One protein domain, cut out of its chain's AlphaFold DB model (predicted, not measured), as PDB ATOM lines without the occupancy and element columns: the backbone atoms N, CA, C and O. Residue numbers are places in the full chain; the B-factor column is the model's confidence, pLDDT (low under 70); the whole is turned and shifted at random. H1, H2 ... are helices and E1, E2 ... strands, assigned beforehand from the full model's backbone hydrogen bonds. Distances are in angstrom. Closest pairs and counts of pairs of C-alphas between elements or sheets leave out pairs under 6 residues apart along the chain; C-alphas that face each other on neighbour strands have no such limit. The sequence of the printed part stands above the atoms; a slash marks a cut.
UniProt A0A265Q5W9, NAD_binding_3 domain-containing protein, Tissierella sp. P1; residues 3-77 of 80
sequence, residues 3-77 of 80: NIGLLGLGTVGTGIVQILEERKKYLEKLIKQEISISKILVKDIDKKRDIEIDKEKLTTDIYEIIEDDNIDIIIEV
ATOM      1  N   ASN A   3     133.038 172.570 143.873       96.56
ATOM      2  CA  ASN A   3     133.509 172.168 145.184       96.56
ATOM      3  C   ASN A   3     132.625 172.764 146.274       96.56
ATOM      4  O   ASN A   3     132.415 173.974 146.346       96.56
ATOM      5  N   ILE A   4     132.107 171.888 147.128       96.75
ATOM      6  CA  ILE A   4     131.177 172.245 148.192       96.75
ATOM      7  C   ILE A   4     131.866 172.077 149.546       96.75
ATOM      8  O   ILE A   4     132.379 170.998 149.862       96.75
ATOM      9  N   GLY A   5     131.826 173.137 150.348       97.38
ATOM     10  CA  GLY A   5     132.091 173.113 151.781       97.38
ATOM     11  C   GLY A   5     130.782 172.940 152.546       97.38
ATOM     12  O   GLY A   5     129.834 173.695 152.334       97.38
ATOM     13  N   LEU A   6     130.701 171.947 153.427       96.88
ATOM     14  CA  LEU A   6     129.499 171.678 154.220       96.88
ATOM     15  C   LEU A   6     129.751 172.008 155.693       96.88
ATOM     16  O   LEU A   6     130.582 171.380 156.342       96.88
ATOM     17  N   LEU A   7     129.012 172.966 156.245       96.19
ATOM     18  CA  LEU A   7     129.082 173.308 157.661       96.19
ATOM     19  C   LEU A   7     127.991 172.556 158.420       96.19
ATOM     20  O   LEU A   7     126.821 172.935 158.401       96.19
ATOM     21  N   GLY A   8     128.389 171.471 159.083       93.50
ATOM     22  CA  GLY A   8     127.488 170.632 159.862       93.50
ATOM     23  C   GLY A   8     127.149 169.308 159.179       93.50
ATOM     24  O   GLY A   8     126.753 169.233 158.021       93.50
ATOM     25  N   LEU A   9     127.248 168.233 159.960       93.69
ATOM     26  CA  LEU A   9     126.967 166.861 159.529       93.69
ATOM     27  C   LEU A   9     126.009 166.168 160.508       93.69
ATOM     28  O   LEU A   9     126.303 165.114 161.070       93.69
ATOM     29  N   GLY A  10     124.888 166.836 160.789       89.88
ATOM     30  CA  GLY A  10     123.755 166.282 161.536       89.88
ATOM     31  C   GLY A  10     122.793 165.521 160.620       89.88
ATOM     32  O   GLY A  10     123.184 165.052 159.554       89.88
ATOM     33  N   THR A  11     121.516 165.443 160.995       90.69
ATOM     34  CA  THR A  11     120.471 164.801 160.175       90.69
ATOM     35  C   THR A  11     120.350 165.440 158.790       90.69
ATOM     36  O   THR A  11     120.358 164.736 157.784       90.69
ATOM     37  N   VAL A  12     120.306 166.777 158.725       92.38
ATOM     38  CA  VAL A  12     120.180 167.515 157.457       92.38
ATOM     39  C   VAL A  12     121.450 167.382 156.615       92.38
ATOM     40  O   VAL A  12     121.367 166.985 155.457       92.38
ATOM     41  N   GLY A  13     122.626 167.633 157.203       93.56
ATOM     42  CA  GLY A  13     123.907 167.489 156.500       93.56
ATOM     43  C   GLY A  13     124.127 166.080 155.941       93.56
ATOM     44  O   GLY A  13     124.545 165.930 154.799       93.56
ATOM     45  N   THR A  14     123.751 165.046 156.699       93.12
ATOM     46  CA  THR A  14     123.798 163.644 156.247       93.12
ATOM     47  C   THR A  14     122.898 163.409 155.035       93.12
ATOM     48  O   THR A  14     123.344 162.826 154.049       93.12
ATOM     49  N   GLY A  15     121.660 163.916 155.060       93.56
ATOM     50  CA  GLY A  15     120.749 163.817 153.917       93.56
ATOM     51  C   GLY A  15     121.275 164.537 152.671       93.56
ATOM     52  O   GLY A  15     121.123 164.033 151.562       93.56
ATOM     53  N   ILE A  16     121.946 165.682 152.839       94.00
ATOM     54  CA  ILE A  16     122.583 166.403 151.727       94.00
ATOM     55  C   ILE A  16     123.688 165.554 151.094       94.00
ATOM     56  O   ILE A  16     123.692 165.398 149.874       94.00
ATOM     57  N   VAL A  17     124.585 164.976 151.902       93.94
ATOM     58  CA  VAL A  17     125.654 164.089 151.408       93.94
ATOM     59  C   VAL A  17     125.059 162.920 150.619       93.94
ATOM     60  O   VAL A  17     125.443 162.706 149.471       93.94
ATOM     61  N   GLN A  18     124.057 162.237 151.181       93.25
ATOM     62  CA  GLN A  18     123.381 161.112 150.525       93.25
ATOM     63  C   GLN A  18     122.755 161.512 149.185       93.25
ATOM     64  O   GLN A  18     122.973 160.848 148.176       93.25
ATOM     65  N   ILE A  19     122.015 162.625 149.138       92.88
ATOM     66  CA  ILE A  19     121.377 163.097 147.900       92.88
ATOM     67  C   ILE A  19     122.429 163.449 146.844       92.88
ATOM     68  O   ILE A  19     122.239 163.127 145.667       92.88
ATOM     69  N   LEU A  20     123.519 164.110 147.247       92.19
ATOM     70  CA  LEU A  20     124.603 164.480 146.340       92.19
ATOM     71  C   LEU A  20     125.299 163.248 145.759       92.19
ATOM     72  O   LEU A  20     125.621 163.264 144.575       92.19
ATOM     73  N   GLU A  21     125.480 162.182 146.538       91.25
ATOM     74  CA  GLU A  21     126.065 160.923 146.068       91.25
ATOM     75  C   GLU A  21     125.095 160.118 145.193       91.25
ATOM     76  O   GLU A  21     125.421 159.783 144.049       91.25
ATOM     77  N   GLU A  22     123.876 159.864 145.676       93.69
ATOM     78  CA  GLU A  22     122.861 159.069 144.972       93.69
ATOM     79  C   GLU A  22     122.445 159.704 143.641       93.69
ATOM     80  O   GLU A  22     122.201 159.009 142.649       93.69
ATOM     81  N   ARG A  23     122.367 161.041 143.598       94.31
ATOM     82  CA  ARG A  23     121.936 161.796 142.413       94.31
ATOM     83  C   ARG A  23     123.082 162.475 141.675       94.31
ATOM     84  O   ARG A  23     122.803 163.240 140.748       94.31
ATOM     85  N   LYS A  24     124.343 162.163 142.008       93.25
ATOM     86  CA  LYS A  24     125.544 162.810 141.451       93.25
ATOM     87  C   LYS A  24     125.474 162.971 139.934       93.25
ATOM     88  O   LYS A  24     125.411 164.085 139.431       93.25
ATOM     89  N   LYS A  25     125.331 161.861 139.201       94.81
ATOM     90  CA  LYS A  25     125.288 161.856 137.724       94.81
ATOM     91  C   LYS A  25     124.171 162.724 137.139       94.81
ATOM     92  O   LYS A  25     124.336 163.317 136.075       94.81
ATOM     93  N   TYR A  26     123.010 162.752 137.793       96.44
ATOM     94  CA  TYR A  26     121.881 163.564 137.344       96.44
ATOM     95  C   TYR A  26     122.173 165.052 137.541       96.44
ATOM     96  O   TYR A  26     121.993 165.835 136.608       96.44
ATOM     97  N   LEU A  27     122.659 165.422 138.729       93.75
ATOM     98  CA  LEU A  27     123.011 166.799 139.058       93.75
ATOM     99  C   LEU A  27     124.142 167.304 138.159       93.75
ATOM    100  O   LEU A  27     123.989 168.351 137.540       93.75
ATOM    101  N   GLU A  28     125.207 166.519 137.985       95.50
ATOM    102  CA  GLU A  28     126.339 166.859 137.116       95.50
ATOM    103  C   GLU A  28     125.913 167.073 135.660       95.50
ATOM    104  O   GLU A  28     126.380 168.000 134.999       95.50
ATOM    105  N   LYS A  29     124.969 166.266 135.157       95.94
ATOM    106  CA  LYS A  29     124.392 166.456 133.819       95.94
ATOM    107  C   LYS A  29     123.554 167.732 133.726       95.94
ATOM    108  O   LYS A  29     123.577 168.390 132.686       95.94
ATOM    109  N   LEU A  30     122.804 168.060 134.779       94.94
ATOM    110  CA  LEU A  30     121.954 169.249 134.838       94.94
ATOM    111  C   LEU A  30     122.791 170.533 134.829       94.94
ATOM    112  O   LEU A  30     122.493 171.441 134.054       94.94
ATOM    113  N   ILE A  31     123.850 170.584 135.642       93.50
ATOM    114  CA  ILE A  31     124.727 171.760 135.755       93.50
ATOM    115  C   ILE A  31     125.899 171.747 134.761       93.50
ATOM    116  O   ILE A  31     126.605 172.742 134.638       93.50
ATOM    117  N   LYS A  32     126.093 170.640 134.028       95.38
ATOM    118  CA  LYS A  32     127.209 170.401 133.089       95.38
ATOM    119  C   LYS A  32     128.595 170.549 133.732       95.38
ATOM    120  O   LYS A  32     129.538 171.000 133.086       95.38
ATOM    121  N   GLN A  33     128.711 170.163 134.998       94.75
ATOM    122  CA  GLN A  33     129.919 170.296 135.809       94.75
ATOM    123  C   GLN A  33     129.948 169.194 136.871       94.75
ATOM    124  O   GLN A  33     128.910 168.854 137.428       94.75
ATOM    125  N   GLU A  34     131.127 168.631 137.141       94.94
ATOM    126  CA  GLU A  34     131.316 167.640 138.211       94.94
ATOM    127  C   GLU A  34     131.077 168.252 139.590       94.94
ATOM    128  O   GLU A  34     131.431 169.413 139.794       94.94
ATOM    129  N   ILE A  35     130.537 167.477 140.532       94.38
ATOM    130  CA  ILE A  35     130.263 167.932 141.904       94.38
ATOM    131  C   ILE A  35     131.102 167.124 142.895       94.38
ATOM    132  O   ILE A  35     131.136 165.886 142.848       94.38
ATOM    133  N   SER A  36     131.741 167.828 143.827       93.50
ATOM    134  CA  SER A  36     132.488 167.223 144.924       93.50
ATOM    135  C   SER A  36     132.220 167.946 146.238       93.50
ATOM    136  O   SER A  36     132.191 169.171 146.294       93.50
ATOM    137  N   ILE A  37     132.057 167.175 147.310       95.12
ATOM    138  CA  ILE A  37     132.171 167.698 148.671       95.12
ATOM    139  C   ILE A  37     133.656 167.668 149.021       95.12
ATOM    140  O   ILE A  37     134.235 166.576 149.112       95.12
ATOM    141  N   SER A  38     134.246 168.853 149.169       95.69
ATOM    142  CA  SER A  38     135.671 169.030 149.466       95.69
ATOM    143  C   SER A  38     135.943 168.876 150.952       95.69
ATOM    144  O   SER A  38     136.863 168.161 151.342       95.69
ATOM    145  N   LYS A  39     135.113 169.510 151.786       96.81
ATOM    146  CA  LYS A  39     135.315 169.535 153.230       96.81
ATOM    147  C   LYS A  39     133.993 169.641 153.984       96.81
ATOM    148  O   LYS A  39     133.039 170.247 153.498       96.81
ATOM    149  N   ILE A  40     133.939 169.048 155.170       96.56
ATOM    150  CA  ILE A  40     132.772 169.023 156.046       96.56
ATOM    151  C   ILE A  40     133.196 169.382 157.470       96.56
ATOM    152  O   ILE A  40     133.976 168.657 158.092       96.56
ATOM    153  N   LEU A  41     132.636 170.461 158.011       96.56
ATOM    154  CA  LEU A  41     132.850 170.868 159.394       96.56
ATOM    155  C   LEU A  41     132.021 170.001 160.342       96.56
ATOM    156  O   LEU A  41     130.796 169.882 160.213       96.56
ATOM    157  N   VAL A  42     132.687 169.426 161.336       94.94
ATOM    158  CA  VAL A  42     132.093 168.591 162.378       94.94
ATOM    159  C   VAL A  42     132.669 168.954 163.742       94.94
ATOM    160  O   VAL A  42     133.782 169.446 163.846       94.94
ATOM    161  N   LYS A  43     131.924 168.682 164.818       92.81
ATOM    162  CA  LYS A  43     132.431 168.880 166.190       92.81
ATOM    163  C   LYS A  43     133.411 167.786 166.628       92.81
ATOM    164  O   LYS A  43     134.225 168.014 167.508       92.81
ATOM    165  N   ASP A  44     133.288 166.596 166.048       92.19
ATOM    166  CA  ASP A  44     134.059 165.407 166.410       92.19
ATOM    167  C   ASP A  44     134.224 164.525 165.166       92.19
ATOM    168  O   ASP A  44     133.231 164.089 164.575       92.19
ATOM    169  N   ILE A  45     135.466 164.290 164.742       93.06
ATOM    170  CA  ILE A  45     135.802 163.491 163.554       93.06
ATOM    171  C   ILE A  45     135.506 162.006 163.795       93.06
ATOM    172  O   ILE A  45     135.009 161.332 162.890       93.06
ATOM    173  N   ASP A  46     135.707 161.511 165.017       90.19
ATOM    174  CA  ASP A  46     135.585 160.092 165.367       90.19
ATOM    175  C   ASP A  46     134.171 159.681 165.790       90.19
ATOM    176  O   ASP A  46     133.881 158.489 165.940       90.19
ATOM    177  N   LYS A  47     133.249 160.646 165.907       88.69
ATOM    178  CA  LYS A  47     131.825 160.366 166.107       88.69
ATOM    179  C   LYS A  47     131.313 159.390 165.042       88.69
ATOM    180  O   LYS A  47     131.384 159.652 163.840       88.69
ATOM    181  N   LYS A  48     130.727 158.275 165.484       85.38
ATOM    182  CA  LYS A  48     130.110 157.295 164.581       85.38
ATOM    183  C   LYS A  48     128.941 157.933 163.821       85.38
ATOM    184  O   LYS A  48     128.125 158.641 164.411       85.38
ATOM    185  N   ARG A  49     128.879 157.671 162.517       85.12
ATOM    186  CA  ARG A  49     127.851 158.166 161.593       85.12
ATOM    187  C   ARG A  49     127.268 156.991 160.824       85.12
ATOM    188  O   ARG A  49     127.942 155.980 160.649       85.12
ATOM    189  N   ASP A  50     126.037 157.153 160.362       83.69
ATOM    190  CA  ASP A  50     125.324 156.125 159.597       83.69
ATOM    191  C   ASP A  50     125.681 156.137 158.100       83.69
ATOM    192  O   ASP A  50     125.130 155.363 157.325       83.69
ATOM    193  N   ILE A  51     126.606 157.012 157.695       85.19
ATOM    194  CA  ILE A  51     127.111 157.127 156.328       85.19
ATOM    195  C   ILE A  51     128.630 156.977 156.300       85.19
ATOM    196  O   ILE A  51     129.327 157.441 157.209       85.19
ATOM    197  N   GLU A  52     129.135 156.335 155.248       85.19
ATOM    198  CA  GLU A  52     130.567 156.256 154.979       85.19
ATOM    199  C   GLU A  52     131.031 157.578 154.366       85.19
ATOM    200  O   GLU A  52     130.623 157.947 153.271       85.19
ATOM    201  N   ILE A  53     131.876 158.304 155.094       88.12
ATOM    202  CA  ILE A  53     132.542 159.508 154.603       88.12
ATOM    203  C   ILE A  53     134.037 159.318 154.794       88.12
ATOM    204  O   ILE A  53     134.488 158.866 155.848       88.12
ATOM    205  N   ASP A  54     134.798 159.707 153.777       90.50
ATOM    206  CA  ASP A  54     136.244 159.805 153.871       90.50
ATOM    207  C   ASP A  54     136.645 160.770 154.997       90.50
ATOM    208  O   ASP A  54     136.278 161.950 154.988       90.50
ATOM    209  N   LYS A  55     137.408 160.266 155.972       89.75
ATOM    210  CA  LYS A  55     137.856 161.055 157.123       89.75
ATOM    211  C   LYS A  55     138.678 162.273 156.705       89.75
ATOM    212  O   LYS A  55     138.635 163.266 157.422       89.75
ATOM    213  N   GLU A  56     139.358 162.239 155.558       93.00
ATOM    214  CA  GLU A  56     140.149 163.374 155.056       93.00
ATOM    215  C   GLU A  56     139.284 164.594 154.698       93.00
ATOM    216  O   GLU A  56     139.753 165.738 154.725       93.00
ATOM    217  N   LYS A  57     137.993 164.367 154.424       94.19
ATOM    218  CA  LYS A  57     137.017 165.432 154.165       94.19
ATOM    219  C   LYS A  57     136.457 166.042 155.442       94.19
ATOM    220  O   LYS A  57     135.835 167.096 155.371       94.19
ATOM    221  N   LEU A  58     136.624 165.408 156.599       96.00
ATOM    222  CA  LEU A  58     136.124 165.937 157.863       96.00
ATOM    223  C   LEU A  58     137.142 166.909 158.460       96.00
ATOM    224  O   LEU A  58     138.343 166.656 158.447       96.00
ATOM    225  N   THR A  59     136.658 168.007 159.028       96.75
ATOM    226  CA  THR A  59     137.485 168.935 159.804       96.75
ATOM    227  C   THR A  59     136.725 169.455 161.014       96.75
ATOM    228  O   THR A  59     135.494 169.491 161.024       96.75
ATOM    229  N   THR A  60     137.464 169.840 162.047       96.50
ATOM    230  CA  THR A  60     136.952 170.599 163.196       96.50
ATOM    231  C   THR A  60     137.261 172.091 163.089       96.50
ATOM    232  O   THR A  60     136.833 172.851 163.954       96.50
ATOM    233  N   ASP A  61     138.002 172.507 162.060       96.62
ATOM    234  CA  ASP A  61     138.383 173.895 161.820       96.62
ATOM    235  C   ASP A  61     137.562 174.490 160.667       96.62
ATOM    236  O   ASP A  61     137.560 173.987 159.545       96.62
ATOM    237  N   ILE A  62     136.836 175.573 160.952       95.69
ATOM    238  CA  ILE A  62     136.027 176.276 159.954       95.69
ATOM    239  C   ILE A  62     136.889 177.047 158.946       95.69
ATOM    240  O   ILE A  62     136.453 177.225 157.808       95.69
ATOM    241  N   TYR A  63     138.098 177.475 159.329       96.94
ATOM    242  CA  TYR A  63     138.995 178.242 158.458       96.94
ATOM    243  C   TYR A  63     139.495 177.406 157.278       96.94
ATOM    244  O   TYR A  63     139.599 177.927 156.173       96.94
ATOM    245  N   GLU A  64     139.623 176.085 157.447       97.00
ATOM    246  CA  GLU A  64     139.877 175.149 156.340       97.00
ATOM    247  C   GLU A  64     138.766 175.126 155.273       97.00
ATOM    248  O   GLU A  64     138.949 174.519 154.222       97.00
ATOM    249  N   ILE A  65     137.602 175.731 155.542       97.00
ATOM    250  CA  ILE A  65     136.476 175.809 154.605       97.00
ATOM    251  C   ILE A  65     136.283 177.234 154.092       97.00
ATOM    252  O   ILE A  65     136.137 177.439 152.894       97.00
ATOM    253  N   ILE A  66     136.244 178.226 154.984       96.06
ATOM    254  CA  ILE A  66     135.937 179.609 154.584       96.06
ATOM    255  C   ILE A  66     137.121 180.323 153.921       96.06
ATOM    256  O   ILE A  66     136.897 181.306 153.221       96.06
ATOM    257  N   GLU A  67     138.354 179.853 154.144       97.06
ATOM    258  CA  GLU A  67     139.573 180.404 153.529       97.06
ATOM    259  C   GLU A  67     140.081 179.556 152.350       97.06
ATOM    260  O   GLU A  67     141.106 179.884 151.753       97.06
ATOM    261  N   ASP A  68     139.394 178.462 151.997       96.38
ATOM    262  CA  ASP A  68     139.768 177.636 150.848       96.38
ATOM    263  C   ASP A  68     139.212 178.235 149.550       96.38
ATOM    264  O   ASP A  68     138.042 178.050 149.209       96.38
ATOM    265  N   ASP A  69     140.082 178.905 148.788       96.12
ATOM    266  CA  ASP A  69     139.773 179.474 147.467       96.12
ATOM    267  C   ASP A  69     139.298 178.426 146.439       96.12
ATOM    268  O   ASP A  69     138.778 178.782 145.380       96.12
ATOM    269  N   ASN A  70     139.473 177.127 146.717       96.25
ATOM    270  CA  ASN A  70     138.954 176.062 145.863       96.25
ATOM    271  C   ASN A  70     137.488 175.731 146.147       96.25
ATOM    272  O   ASN A  70     136.917 174.962 145.375       96.25
ATOM    273  N   ILE A  71     136.884 176.229 147.232       97.31
ATOM    274  CA  ILE A  71     135.479 175.977 147.566       97.31
ATOM    275  C   ILE A  71     134.594 177.017 146.878       97.31
ATOM    276  O   ILE A  71     134.636 178.205 147.179       97.31
ATOM    277  N   ASP A  72     133.733 176.549 145.975       96.69
ATOM    278  CA  ASP A  72     132.833 177.410 145.205       96.69
ATOM    279  C   ASP A  72     131.564 177.776 145.991       96.69
ATOM    280  O   ASP A  72     130.986 178.847 145.800       96.69
ATOM    281  N   ILE A  73     131.075 176.851 146.829       95.88
ATOM    282  CA  ILE A  73     129.815 176.997 147.567       95.88
ATOM    283  C   ILE A  73     129.985 176.489 148.993       95.88
ATOM    284  O   ILE A  73     130.425 175.363 149.216       95.88
ATOM    285  N   ILE A  74     129.525 177.289 149.954       96.69
ATOM    286  CA  ILE A  74     129.403 176.887 151.354       96.69
ATOM    287  C   ILE A  74     127.925 176.669 151.677       96.69
ATOM    288  O   ILE A  74     127.094 177.550 151.454       96.69
ATOM    289  N   ILE A  75     127.599 175.487 152.197       95.81
ATOM    290  CA  ILE A  75     126.259 175.132 152.671       95.81
ATOM    291  C   ILE A  75     126.309 175.037 154.191       95.81
ATOM    292  O   ILE A  75     127.027 174.205 154.735       95.81
ATOM    293  N   GLU A  76     125.530 175.868 154.869       95.19
ATOM    294  CA  GLU A  76     125.446 175.905 156.326       95.19
ATOM    295  C   GLU A  76     124.130 175.265 156.788       95.19
ATOM    296  O   GLU A  76     123.057 175.622 156.300       95.19
ATOM    297  N   VAL A  77     124.234 174.242 157.648       92.94
ATOM    298  CA  VAL A  77     123.096 173.450 158.154       92.94
ATOM    299  C   VAL A  77     123.255 173.027 159.619       92.94
ATOM    300  O   VAL A  77     122.682 172.013 160.039       92.94
TER     301      VAL A  77
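Overview. This is residues 3 to 77 of the 80 residues of the protein "NAD_binding_3 domain-containing protein" of Tissierella sp. P1 (UniProt A0A265Q5W9). A small parallel sheet of three strands, in the order E2 E1 E3, is sandwiched between the longest helix, H1, over one face and the short H3 over the other, while H2 only grazes it. After E2 a long loop, residues 42 to 62, folds back so that residues 58 to 59 pair with residues 40 to 41 of E2. The printed part has 75 residues, with three named helices and three named strands in the order E1 H1 H2 E2 H3 E3, class mixed. It is compact, radius of gyration of the C-alphas 12.1 A, spanning 34 by 29 by 20 A.

Arrangement. E1, residues 3 to 7, is the inner strand between E2, residues 35 to 41, and E3, residues 73 to 76. E2 and E1 are parallel at 27 degrees, with N 4 and O 36 2.8 A apart, within hydrogen-bond range. E1 and E3 are parallel at 16 degrees, with N 7 and O 75 at 2.8 A. H1, residues 11 to 22, is on the sheet at a height of 9.8 A, over E2 and E1, and runs along the strands, at 6 degrees to E1 on the local plane; its closest C-alphas to E1 are Gly 13 and Leu 6, 7.3 A. H3, residues 63 to 66, is on the opposite face at a height of 8.3 A, only just over E1 with 3 C-alphas; Ile 65 and Gly 5 have the closest C-alphas, 5.9 A. H2, residues 24 to 31, grazes the sheet with residues 24 to 28. H1 and H2 are close but not clearly touching, about perpendicular at 83 degrees, the closest C-alphas being Leu 20 and Leu 27, 7.8 A. E1, H1 H2, E2 form a strand-helix-strand unit, parallel neighbour strands joined through helices; E2, H3, E3 form a split one, with E1 between its strands; both crossovers are right-handed. In H1 and H2 every O i to N i+4 pair is within hydrogen-bond range; H3 is too short for one.

Along the chain. E1 begins at C-alpha 3, (133.509, 172.168, 145.184), and E3 ends at C-alpha 76, (125.446, 175.905, 156.326). From first to last C-alpha E2 measures 17.9 A, H1 16.4 A, E1 13.3 A and H2 10.6 A.

Size, cuts and confidence. The C-alphas farthest apart are Lys 32 and Asp 46, 34.9 A. The printed part has no cut; the link E2 to H3 is long. No printed residue is under 70 in pLDDT.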